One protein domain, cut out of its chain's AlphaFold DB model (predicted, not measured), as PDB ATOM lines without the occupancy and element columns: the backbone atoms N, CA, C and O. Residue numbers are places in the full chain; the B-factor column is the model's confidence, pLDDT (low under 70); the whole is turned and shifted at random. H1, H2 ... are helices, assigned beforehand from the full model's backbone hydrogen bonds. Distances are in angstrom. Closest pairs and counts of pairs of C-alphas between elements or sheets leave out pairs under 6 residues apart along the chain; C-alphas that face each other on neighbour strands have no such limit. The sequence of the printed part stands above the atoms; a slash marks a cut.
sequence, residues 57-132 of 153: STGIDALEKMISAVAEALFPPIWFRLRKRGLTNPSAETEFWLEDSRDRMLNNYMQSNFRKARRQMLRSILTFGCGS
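AT A GLANCE: This is residues 57 to 132 of the 153 residues of an uncharacterized protein of Nitrospirales bacterium (UniProt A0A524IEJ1). Two helices, H1 and H3, cross near their middles as an X at one end of a loose, elongated shape, and H2 makes a corner with H3 and reaches to the other end. Residues 85 to 93, of which 92 and 93 belong to H2, stick out there, and residues 57 to 62, of which 58 to 62 belong to H1, stick out at the opposite end. The 76 printed residues hold three named helices, H1, H2, H3 in that order, all helix by class; the whole is only just loose, close to extended, with a radius of gyration of the C-alphas of 16.8 A and spans of 54 by 26 by 20 A.

IN THESE COORDINATES: Find C-alpha 58 at (34.974, 10.013, -5.478); from there H1, residues 58 to 74, runs 24.0 A. H2, residues 92 to 111, runs 28.6 A. H3, residues 114 to 128, runs 20.4 A to C-alpha 128 at (23.686, 22.140, 0.885).

HOW THE PARTS SIT: H1 and H3 touch, closest at the C-alphas of Ile 67 and Arg 123, 6.2 A, at a steep tilt of 51 degrees, opposite ways. H2 and H3 are close but not clearly touching, closest at the C-alphas of Tyr 109 and Arg 115, 7.5 A, about perpendicular at 74 degrees. H1 and H2 are apart. Every O i to N i+4 pair is within hydrogen-bond range in H1, H2 and H3.

THE WHOLE: The C-alphas of Ser 57 and Ser 91, the two farthest apart, are 54.4 A apart. The printed part has no cut; the link H1 to H2 is long, 17 residues. No printed residue is under 70 in pLDDT.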
ATOM      1  N   SER A  57      32.800   7.045  -7.587       93.44
ATOM      2  CA  SER A  57      32.465   7.160  -6.158       93.44
ATOM      3  C   SER A  57      33.163   8.326  -5.451       93.44
ATOM      4  O   SER A  57      32.880   8.570  -4.279       93.44
ATOM      5  N   THR A  58      34.045   9.073  -6.127       94.94
ATOM      6  CA  THR A  58      34.974  10.013  -5.478       94.94
ATOM      7  C   THR A  58      34.242  11.088  -4.677       94.94
ATOM      8  O   THR A  58      34.599  11.348  -3.526       94.94
ATOM      9  N   GLY A  59      33.188  11.682  -5.247       93.31
ATOM     10  CA  GLY A  59      32.396  12.718  -4.574       93.31
ATOM     11  C   GLY A  59      31.655  12.200  -3.337       93.31
ATOM     12  O   GLY A  59      31.667  12.842  -2.285       93.31
ATOM     13  N   ILE A  60      31.065  11.007  -3.444       94.81
ATOM     14  CA  ILE A  60      30.325  10.358  -2.354       94.81
ATOM     15  C   ILE A  60      31.288   9.973  -1.222       94.81
ATOM     16  O   ILE A  60      31.041  10.285  -0.055       94.81
ATOM     17  N   ASP A  61      32.423   9.361  -1.562       96.06
ATOM     18  CA  ASP A  61      33.435   8.937  -0.593       96.06
ATOM     19  C   ASP A  61      34.073  10.136   0.121       96.06
ATOM     20  O   ASP A  61      34.321  10.088   1.331       96.06
ATOM     21  N   ALA A  62      34.331  11.231  -0.601       96.25
ATOM     22  CA  ALA A  62      34.842  12.469  -0.018       96.25
ATOM     23  C   ALA A  62      33.847  13.076   0.982       96.25
ATOM     24  O   ALA A  62      34.247  13.463   2.083       96.25
ATOM     25  N   LEU A  63      32.554  13.101   0.640       95.75
ATOM     26  CA  LEU A  63      31.502  13.589   1.528       95.75
ATOM     27  C   LEU A  63      31.409  12.746   2.809       95.75
ATOM     28  O   LEU A  63      31.373  13.306   3.905       95.75
ATOM     29  N   GLU A  64      31.428  11.416   2.711       95.50
ATOM     30  CA  GLU A  64      31.371  10.532   3.887       95.50
ATOM     31  C   GLU A  64      32.585  10.682   4.807       95.50
ATOM     32  O   GLU A  64      32.447  10.728   6.039       95.50
ATOM     33  N   LYS A  65      33.782  10.809   4.222       96.75
ATOM     34  CA  LYS A  65      35.014  11.084   4.972       96.75
ATOM     35  C   LYS A  65      34.926  12.431   5.682       96.75
ATOM     36  O   LYS A  65      35.246  12.512   6.867       96.75
ATOM     37  N   MET A  66      34.434  13.466   5.002       96.06
ATOM     38  CA  MET A  66      34.265  14.796   5.584       96.06
ATOM     39  C   MET A  66      33.238  14.792   6.724       96.06
ATOM     40  O   MET A  66      33.514  15.332   7.796       96.06
ATOM     41  N   ILE A  67      32.084  14.139   6.543       96.19
ATOM     42  CA  ILE A  67      31.062  13.992   7.589       96.19
ATOM     43  C   ILE A  67      31.656  13.303   8.818       96.19
ATOM     44  O   ILE A  67      31.406  13.739   9.942       96.19
ATOM     45  N   SER A  68      32.428  12.235   8.614       95.94
ATOM     46  CA  SER A  68      33.055  11.480   9.702       95.94
ATOM     47  C   SER A  68      34.083  12.333  10.443       95.94
ATOM     48  O   SER A  68      33.972  12.480  11.659       95.94
ATOM     49  N   ALA A  69      34.982  13.002   9.715       96.31
ATOM     50  CA  ALA A  69      35.991  13.886  10.292       96.31
ATOM     51  C   ALA A  69      35.370  15.038  11.102       96.31
ATOM     52  O   ALA A  69      35.766  15.290  12.238       96.31
ATOM     53  N   VAL A  70      34.348  15.712  10.562       95.44
ATOM     54  CA  VAL A  70      33.649  16.803  11.262       95.44
ATOM     55  C   VAL A  70      32.883  16.281  12.478       95.44
ATOM     56  O   VAL A  70      32.892  16.909  13.538       95.44
ATOM     57  N   ALA A  71      32.223  15.127  12.353       94.25
ATOM     58  CA  ALA A  71      31.495  14.524  13.462       94.25
ATOM     59  C   ALA A  71      32.424  14.125  14.614       94.25
ATOM     60  O   ALA A  71      32.029  14.264  15.770       94.25
ATOM     61  N   GLU A  72      33.625  13.641  14.310       93.19
ATOM     62  CA  GLU A  72      34.638  13.281  15.301       93.19
ATOM     63  C   GLU A  72      35.271  14.516  15.944       93.19
ATOM     64  O   GLU A  72      35.379  14.566  17.168       93.19
ATOM     65  N   ALA A  73      35.606  15.535  15.149       94.50
ATOM     66  CA  ALA A  73      36.228  16.763  15.640       94.50
ATOM     67  C   ALA A  73      35.298  17.578  16.552       94.50
ATOM     68  O   ALA A  73      35.718  18.062  17.600       94.50
ATOM     69  N   LEU A  74      34.029  17.735  16.166       92.75
ATOM     70  CA  LEU A  74      33.072  18.553  16.916       92.75
ATOM     71  C   LEU A  74      32.359  17.777  18.020       92.75
ATOM     72  O   LEU A  74      31.913  18.372  19.001       92.75
ATOM     73  N   PHE A  75      32.205  16.461  17.859       92.50
ATOM     74  CA  PHE A  75      31.397  15.658  18.769       92.50
ATOM     75  C   PHE A  75      32.063  14.350  19.214       92.50
ATOM     76  O   PHE A  75      31.478  13.266  19.027       92.50
ATOM     77  N   PRO A  76      33.230  14.440  19.875       91.06
ATOM     78  CA  PRO A  76      33.786  13.316  20.617       91.06
ATOM     79  C   PRO A  76      32.817  12.840  21.724       91.06
ATOM     80  O   PRO A  76      31.815  13.503  22.008       91.06
ATOM     81  N   PRO A  77      33.068  11.684  22.374       88.81
ATOM     82  CA  PRO A  77      32.201  11.165  23.438       88.81
ATOM     83  C   PRO A  77      31.858  12.194  24.525       88.81
ATOM     84  O   PRO A  77      30.704  12.262  24.944       88.81
ATOM     85  N   ILE A  78      32.824  13.033  24.907       91.38
ATOM     86  CA  ILE A  78      32.637  14.193  25.782       91.38
ATOM     87  C   ILE A  78      32.933  15.443  24.954       91.38
ATOM     88  O   ILE A  78      34.092  15.777  24.726       91.38
ATOM     89  N   TRP A  79      31.885  16.113  24.476       91.44
ATOM     90  CA  TRP A  79      31.992  17.253  23.554       91.44
ATOM     91  C   TRP A  79      31.614  18.601  24.180       91.44
ATOM     92  O   TRP A  79      31.724  19.637  23.535       91.44
ATOM     93  N   PHE A  80      31.186  18.610  25.444       94.12
ATOM     94  CA  PHE A  80      30.937  19.840  26.193       94.12
ATOM     95  C   PHE A  80      31.298  19.677  27.667       94.12
ATOM     96  O   PHE A  80      31.297  18.574  28.217       94.12
ATOM     97  N   ARG A  81      31.569  20.809  28.318       92.56
ATOM     98  CA  ARG A  81      31.786  20.906  29.762       92.56
ATOM     99  C   ARG A  81      30.953  22.049  30.319       92.56
ATOM    100  O   ARG A  81      30.798  23.081  29.671       92.56
ATOM    101  N   LEU A  82      30.429  21.860  31.524       93.06
ATOM    102  CA  LEU A  82      29.707  22.900  32.240       93.06
ATOM    103  C   LEU A  82      30.686  23.670  33.125       93.06
ATOM    104  O   LEU A  82      31.511  23.079  33.816       93.06
ATOM    105  N   ARG A  83      30.595  25.000  33.102       90.44
ATOM    106  CA  ARG A  83      31.353  25.884  33.990       90.44
ATOM    107  C   ARG A  83      30.451  27.009  34.465       90.44
ATOM    108  O   ARG A  83      29.715  27.601  33.678       90.44
ATOM    109  N   LYS A  84      30.547  27.350  35.748       87.88
ATOM    110  CA  LYS A  84      29.876  28.528  36.291       87.88
ATOM    111  C   LYS A  84      30.605  29.797  35.845       87.88
ATOM    112  O   LYS A  84      31.795  29.971  36.111       87.88
ATOM    113  N   ARG A  85      29.889  30.700  35.174       88.31
ATOM    114  CA  ARG A  85      30.424  32.011  34.783       88.31
ATOM    115  C   ARG A  85      30.779  32.822  36.036       88.31
ATOM    116  O   ARG A  85      29.974  32.897  36.959       88.31
ATOM    117  N   GLY A  86      31.963  33.431  36.053       86.62
ATOM    118  CA  GLY A  86      32.404  34.308  37.144       86.62
ATOM    119  C   GLY A  86      32.998  33.606  38.371       86.62
ATOM    120  O   GLY A  86      33.381  34.298  39.307       86.62
ATOM    121  N   LEU A  87      33.123  32.270  38.380       82.81
ATOM    122  CA  LEU A  87      33.951  31.569  39.368       82.81
ATOM    123  C   LEU A  87      35.280  31.128  38.747       82.81
ATOM    124  O   LEU A  87      35.327  30.294  37.835       82.81
ATOM    125  N   THR A  88      36.369  31.688  39.267       78.44
ATOM    126  CA  THR A  88      37.738  31.333  38.866       78.44
ATOM    127  C   THR A  88      38.210  30.055  39.555       78.44
ATOM    128  O   THR A  88      38.913  29.275  38.926       78.44
ATOM    129  N   ASN A  89      37.762  29.806  40.792       84.31
ATOM    130  CA  ASN A  89      38.087  28.608  41.564       84.31
ATOM    131  C   ASN A  89      36.826  28.076  42.282       84.31
ATOM    132  O   ASN A  89      36.522  28.522  43.391       84.31
ATOM    133  N   PRO A  90      36.002  27.243  41.620       84.06
ATOM    134  CA  PRO A  90      34.844  26.624  42.260       84.06
ATOM    135  C   PRO A  90      35.273  25.683  43.390       84.06
ATOM    136  O   PRO A  90      36.350  25.099  43.350       84.06
ATOM    137  N   SER A  91      34.419  25.524  44.405       90.00
ATOM    138  CA  SER A  91      34.618  24.458  45.389       90.00
ATOM    139  C   SER A  91      34.567  23.095  44.695       90.00
ATOM    140  O   SER A  91      33.841  22.932  43.710       90.00
ATOM    141  N   ALA A  92      35.279  22.103  45.239       91.12
ATOM    142  CA  ALA A  92      35.275  20.735  44.712       91.12
ATOM    143  C   ALA A  92      33.848  20.165  44.576       91.12
ATOM    144  O   ALA A  92      33.533  19.489  43.603       91.12
ATOM    145  N   GLU A  93      32.957  20.510  45.508       93.06
ATOM    146  CA  GLU A  93      31.542  20.132  45.462       93.06
ATOM    147  C   GLU A  93      30.807  20.726  44.249       93.06
ATOM    148  O   GLU A  93      30.047  20.031  43.575       93.06
ATOM    149  N   THR A  94      31.062  21.999  43.928       91.06
ATOM    150  CA  THR A  94      30.446  22.653  42.763       91.06
ATOM    151  C   THR A  94      30.931  22.009  41.467       91.06
ATOM    152  O   THR A  94      30.138  21.800  40.552       91.06
ATOM    153  N   GLU A  95      32.227  21.707  41.373       91.12
ATOM    154  CA  GLU A  95      32.796  21.056  40.194       91.12
ATOM    155  C   GLU A  95      32.231  19.644  40.018       91.12
ATOM    156  O   GLU A  95      31.732  19.328  38.939       91.12
ATOM    157  N   PHE A  96      32.171  18.854  41.094       94.50
ATOM    158  CA  PHE A  96      31.559  17.526  41.080       94.50
ATOM    159  C   PHE A  96      30.099  17.562  40.611       94.50
ATOM    160  O   PHE A  96      29.698  16.780  39.749       94.50
ATOM    161  N   TRP A  97      29.301  18.509  41.113       94.69
ATOM    162  CA  TRP A  97      27.905  18.651  40.697       94.69
ATOM    163  C   TRP A  97      27.758  19.023  39.213       94.69
ATOM    164  O   TRP A  97      26.852  18.534  38.528       94.69
ATOM    165  N   LEU A  98      28.647  19.876  38.690       94.69
ATOM    166  CA  LEU A  98      28.667  20.237  37.269       94.69
ATOM    167  C   LEU A  98      29.078  19.054  36.385       94.69
ATOM    168  O   LEU A  98      28.536  18.904  35.286       94.69
ATOM    169  N   GLU A  99      30.003  18.215  36.844       95.12
ATOM    170  CA  GLU A  99      30.408  17.003  36.130       95.12
ATOM    171  C   GLU A  99      29.307  15.939  36.128       95.12
ATOM    172  O   GLU A  99      28.962  15.446  35.055       95.12
ATOM    173  N   ASP A 100      28.661  15.678  37.268       95.81
ATOM    174  CA  ASP A 100      27.498  14.781  37.343       95.81
ATOM    175  C   ASP A 100      26.350  15.279  36.446       95.81
ATOM    176  O   ASP A 100      25.761  14.524  35.670       95.81
ATOM    177  N   SER A 101      26.074  16.587  36.456       95.94
ATOM    178  CA  SER A 101      25.062  17.189  35.576       95.94
ATOM    179  C   SER A 101      25.413  17.032  34.090       95.94
ATOM    180  O   SER A 101      24.547  16.671  33.286       95.94
ATOM    181  N   ARG A 102      26.681  17.248  33.712       95.88
ATOM    182  CA  ARG A 102      27.184  17.009  32.347       95.88
ATOM    183  C   ARG A 102      26.980  15.549  31.946       95.88
ATOM    184  O   ARG A 102      26.489  15.291  30.848       95.88
ATOM    185  N   ASP A 103      27.322  14.609  32.818       95.44
ATOM    186  CA  ASP A 103      27.257  13.178  32.518       95.44
ATOM    187  C   ASP A 103      25.812  12.706  32.356       95.44
ATOM    188  O   ASP A 103      25.496  11.974  31.415       95.44
ATOM    189  N   ARG A 104      24.887  13.221  33.172       94.69
ATOM    190  CA  ARG A 104      23.444  13.015  32.976       94.69
ATOM    191  C   ARG A 104      22.977  13.537  31.619       94.69
ATOM    192  O   ARG A 104      22.224  12.847  30.930       94.69
ATOM    193  N   MET A 105      23.413  14.726  31.201       93.62
ATOM    194  CA  MET A 105      23.068  15.272  29.882       93.62
ATOM    195  C   MET A 105      23.639  14.411  28.745       93.62
ATOM    196  O   MET A 105      22.904  14.051  27.824       93.62
ATOM    197  N   LEU A 106      24.919  14.026  28.818       94.12
ATOM    198  CA  LEU A 106      25.566  13.156  27.827       94.12
ATOM    199  C   LEU A 106      24.861  11.799  27.712       94.12
ATOM    200  O   LEU A 106      24.590  11.347  26.598       94.12
ATOM    201  N   ASN A 107      24.482  11.196  28.839       93.38
ATOM    202  CA  ASN A 107      23.728   9.944  28.871       93.38
ATOM    203  C   ASN A 107      22.365  10.073  28.178       93.38
ATOM    204  O   ASN A 107      21.993   9.203  27.390       93.38
ATOM    205  N   ASN A 108      21.641  11.176  28.395       91.38
ATOM    206  CA  ASN A 108      20.378  11.425  27.693       91.38
ATOM    207  C   ASN A 108      20.584  11.560  26.175       91.38
ATOM    208  O   ASN A 108      19.829  10.975  25.397       91.38
ATOM    209  N   TYR A 109      21.637  12.257  25.733       90.44
ATOM    210  CA  TYR A 109      21.963  12.336  24.308       90.44
ATOM    211  C   TYR A 109      22.287  10.966  23.707       90.44
ATOM    212  O   TYR A 109      21.835  10.680  22.599       90.44
ATOM    213  N   MET A 110      23.022  10.110  24.426       88.31
ATOM    214  CA  MET A 110      23.352   8.752  23.978       88.31
ATOM    215  C   MET A 110      22.131   7.831  23.884       88.31
ATOM    216  O   MET A 110      22.070   7.007  22.976       88.31
ATOM    217  N   GLN A 111      21.162   7.975  24.792       89.06
ATOM    218  CA  GLN A 111      19.915   7.198  24.776       89.06
ATOM    219  C   GLN A 111      18.922   7.679  23.707       89.06
ATOM    220  O   GLN A 111      18.025   6.937  23.310       89.06
ATOM    221  N   SER A 112      19.057   8.926  23.255       88.62
ATOM    222  CA  SER A 112      18.221   9.513  22.209       88.62
ATOM    223  C   SER A 112      18.748   9.214  20.797       88.62
ATOM    224  O   SER A 112      19.902   8.841  20.595       88.62
ATOM    225  N   ASN A 113      17.934   9.494  19.775       90.00
ATOM    226  CA  ASN A 113      18.355   9.396  18.371       90.00
ATOM    227  C   ASN A 113      19.280  10.555  17.920       90.00
ATOM    228  O   ASN A 113      19.527  10.736  16.725       90.00
ATOM    229  N   PHE A 114      19.800  11.358  18.859       91.12
ATOM    230  CA  PHE A 114      20.594  12.553  18.575       91.12
ATOM    231  C   PHE A 114      21.821  12.258  17.709       91.12
ATOM    232  O   PHE A 114      22.100  12.993  16.768       91.12
ATOM    233  N   ARG A 115      22.524  11.143  17.949       89.38
ATOM    234  CA  ARG A 115      23.728  10.779  17.180       89.38
ATOM    235  C   ARG A 115      23.432  10.591  15.685       89.38
ATOM    236  O   ARG A 115      24.201  11.055  14.842       89.38
ATOM    237  N   LYS A 116      22.300   9.955  15.360       92.06
ATOM    238  CA  LYS A 116      21.835   9.760  13.979       92.06
ATOM    239  C   LYS A 116      21.341  11.074  13.382       92.06
ATOM    240  O   LYS A 116      21.769  11.429  12.287       92.06
ATOM    241  N   ALA A 117      20.485  11.801  14.106       93.12
ATOM    242  CA  ALA A 117      19.922  13.074  13.653       93.12
ATOM    243  C   ALA A 117      21.023  14.098  13.337       93.12
ATOM    244  O   ALA A 117      21.044  14.679  12.256       93.12
ATOM    245  N   ARG A 118      22.013  14.226  14.223       93.06
ATOM    246  CA  ARG A 118      23.182  15.089  14.035       93.06
ATOM    247  C   ARG A 118      23.999  14.709  12.804       93.06
ATOM    248  O   ARG A 118      24.397  15.590  12.057       93.06
ATOM    249  N   ARG A 119      24.258  13.417  12.564       93.44
ATOM    250  CA  ARG A 119      24.999  12.982  11.366       93.44
ATOM    251  C   ARG A 119      24.237  13.324  10.080       93.44
ATOM    252  O   ARG A 119      24.846  13.778   9.119       93.44
ATOM    253  N   GLN A 120      22.913  13.162  10.081       92.81
ATOM    254  CA  GLN A 120      22.062  13.552   8.952       92.81
ATOM    255  C   GLN A 120      22.046  15.073   8.737       92.81
ATOM    256  O   GLN A 120      22.061  15.510   7.587       92.81
ATOM    257  N   MET A 121      22.070  15.858   9.820       94.75
ATOM    258  CA  MET A 121      22.211  17.318   9.777       94.75
ATOM    259  C   MET A 121      23.575  17.740   9.225       94.75
ATOM    260  O   MET A 121      23.622  18.593   8.347       94.75
ATOM    261  N   LEU A 122      24.672  17.137   9.698       95.19
ATOM    262  CA  LEU A 122      26.021  17.419   9.196       95.19
ATOM    263  C   LEU A 122      26.123  17.136   7.699       95.19
ATOM    264  O   LEU A 122      26.664  17.960   6.975       95.19
ATOM    265  N   ARG A 123      25.532  16.034   7.220       95.19
ATOM    266  CA  ARG A 123      25.411  15.781   5.780       95.19
ATOM    267  C   ARG A 123      24.699  16.929   5.067       95.19
ATOM    268  O   ARG A 123      25.232  17.448   4.103       95.19
ATOM    269  N   SER A 124      23.535  17.363   5.554       94.12
ATOM    270  CA  SER A 124      22.801  18.469   4.922       94.12
ATOM    271  C   SER A 124      23.597  19.777   4.912       94.12
ATOM    272  O   SER A 124      23.629  20.451   3.891       94.12
ATOM    273  N   ILE A 125      24.294  20.109   6.002       94.50
ATOM    274  CA  ILE A 125      25.138  21.311   6.072       94.50
ATOM    275  C   ILE A 125      26.303  21.217   5.084       94.50
ATOM    276  O   ILE A 125      26.581  22.186   4.390       94.50
ATOM    277  N   LEU A 126      26.971  20.066   4.996       94.88
ATOM    278  CA  LEU A 126      28.125  19.888   4.114       94.88
ATOM    279  C   LEU A 126      27.736  19.806   2.632       94.88
ATOM    280  O   LEU A 126      28.484  20.284   1.788       94.88
ATOM    281  N   THR A 127      26.572  19.238   2.313       94.38
ATOM    282  CA  THR A 127      26.088  19.119   0.931       94.38
ATOM    283  C   THR A 127      25.379  20.387   0.447       94.38
ATOM    284  O   THR A 127      25.558  20.782  -0.697       94.38
ATOM    285  N   PHE A 128      24.576  21.040   1.292       93.12
ATOM    286  CA  PHE A 128      23.686  22.140   0.885       93.12
ATOM    287  C   PHE A 128      24.053  23.502   1.490       93.12
ATOM    288  O   PHE A 128      23.456  24.517   1.133       93.12
ATOM    289  N   GLY A 129      24.996  23.546   2.433       92.31
ATOM    290  CA  GLY A 129      25.349  24.755   3.184       92.31
ATOM    291  C   GLY A 129      24.369  25.101   4.310       92.31
ATOM    292  O   GLY A 129      24.599  26.045   5.061       92.31
ATOM    293  N   CYS A 130      23.285  24.339   4.465       91.25
ATOM    294  CA  CYS A 130      22.264  24.580   5.477       91.25
ATOM    295  C   CYS A 130      21.727  23.276   6.072       91.25
ATOM    296  O   CYS A 130      21.641  22.240   5.413       91.25
ATOM    297  N   GLY A 131      21.306  23.336   7.330       90.75
ATOM    298  CA  GLY A 131      20.650  22.230   8.007       90.75
ATOM    299  C   GLY A 131      19.822  22.741   9.171       90.75
ATOM    300  O   GLY A 131      20.161  23.744   9.793       90.75
ATOM    301  N   SER A 132      18.733  22.040   9.456       89.31
ATOM    302  CA  SER A 132      17.878  22.305  10.605       89.31
ATOM    303  C   SER A 132      17.641  21.004  11.355       89.31
ATOM    304  O   SER A 132      17.571  19.930  10.753       89.31
TER     305      SER A 132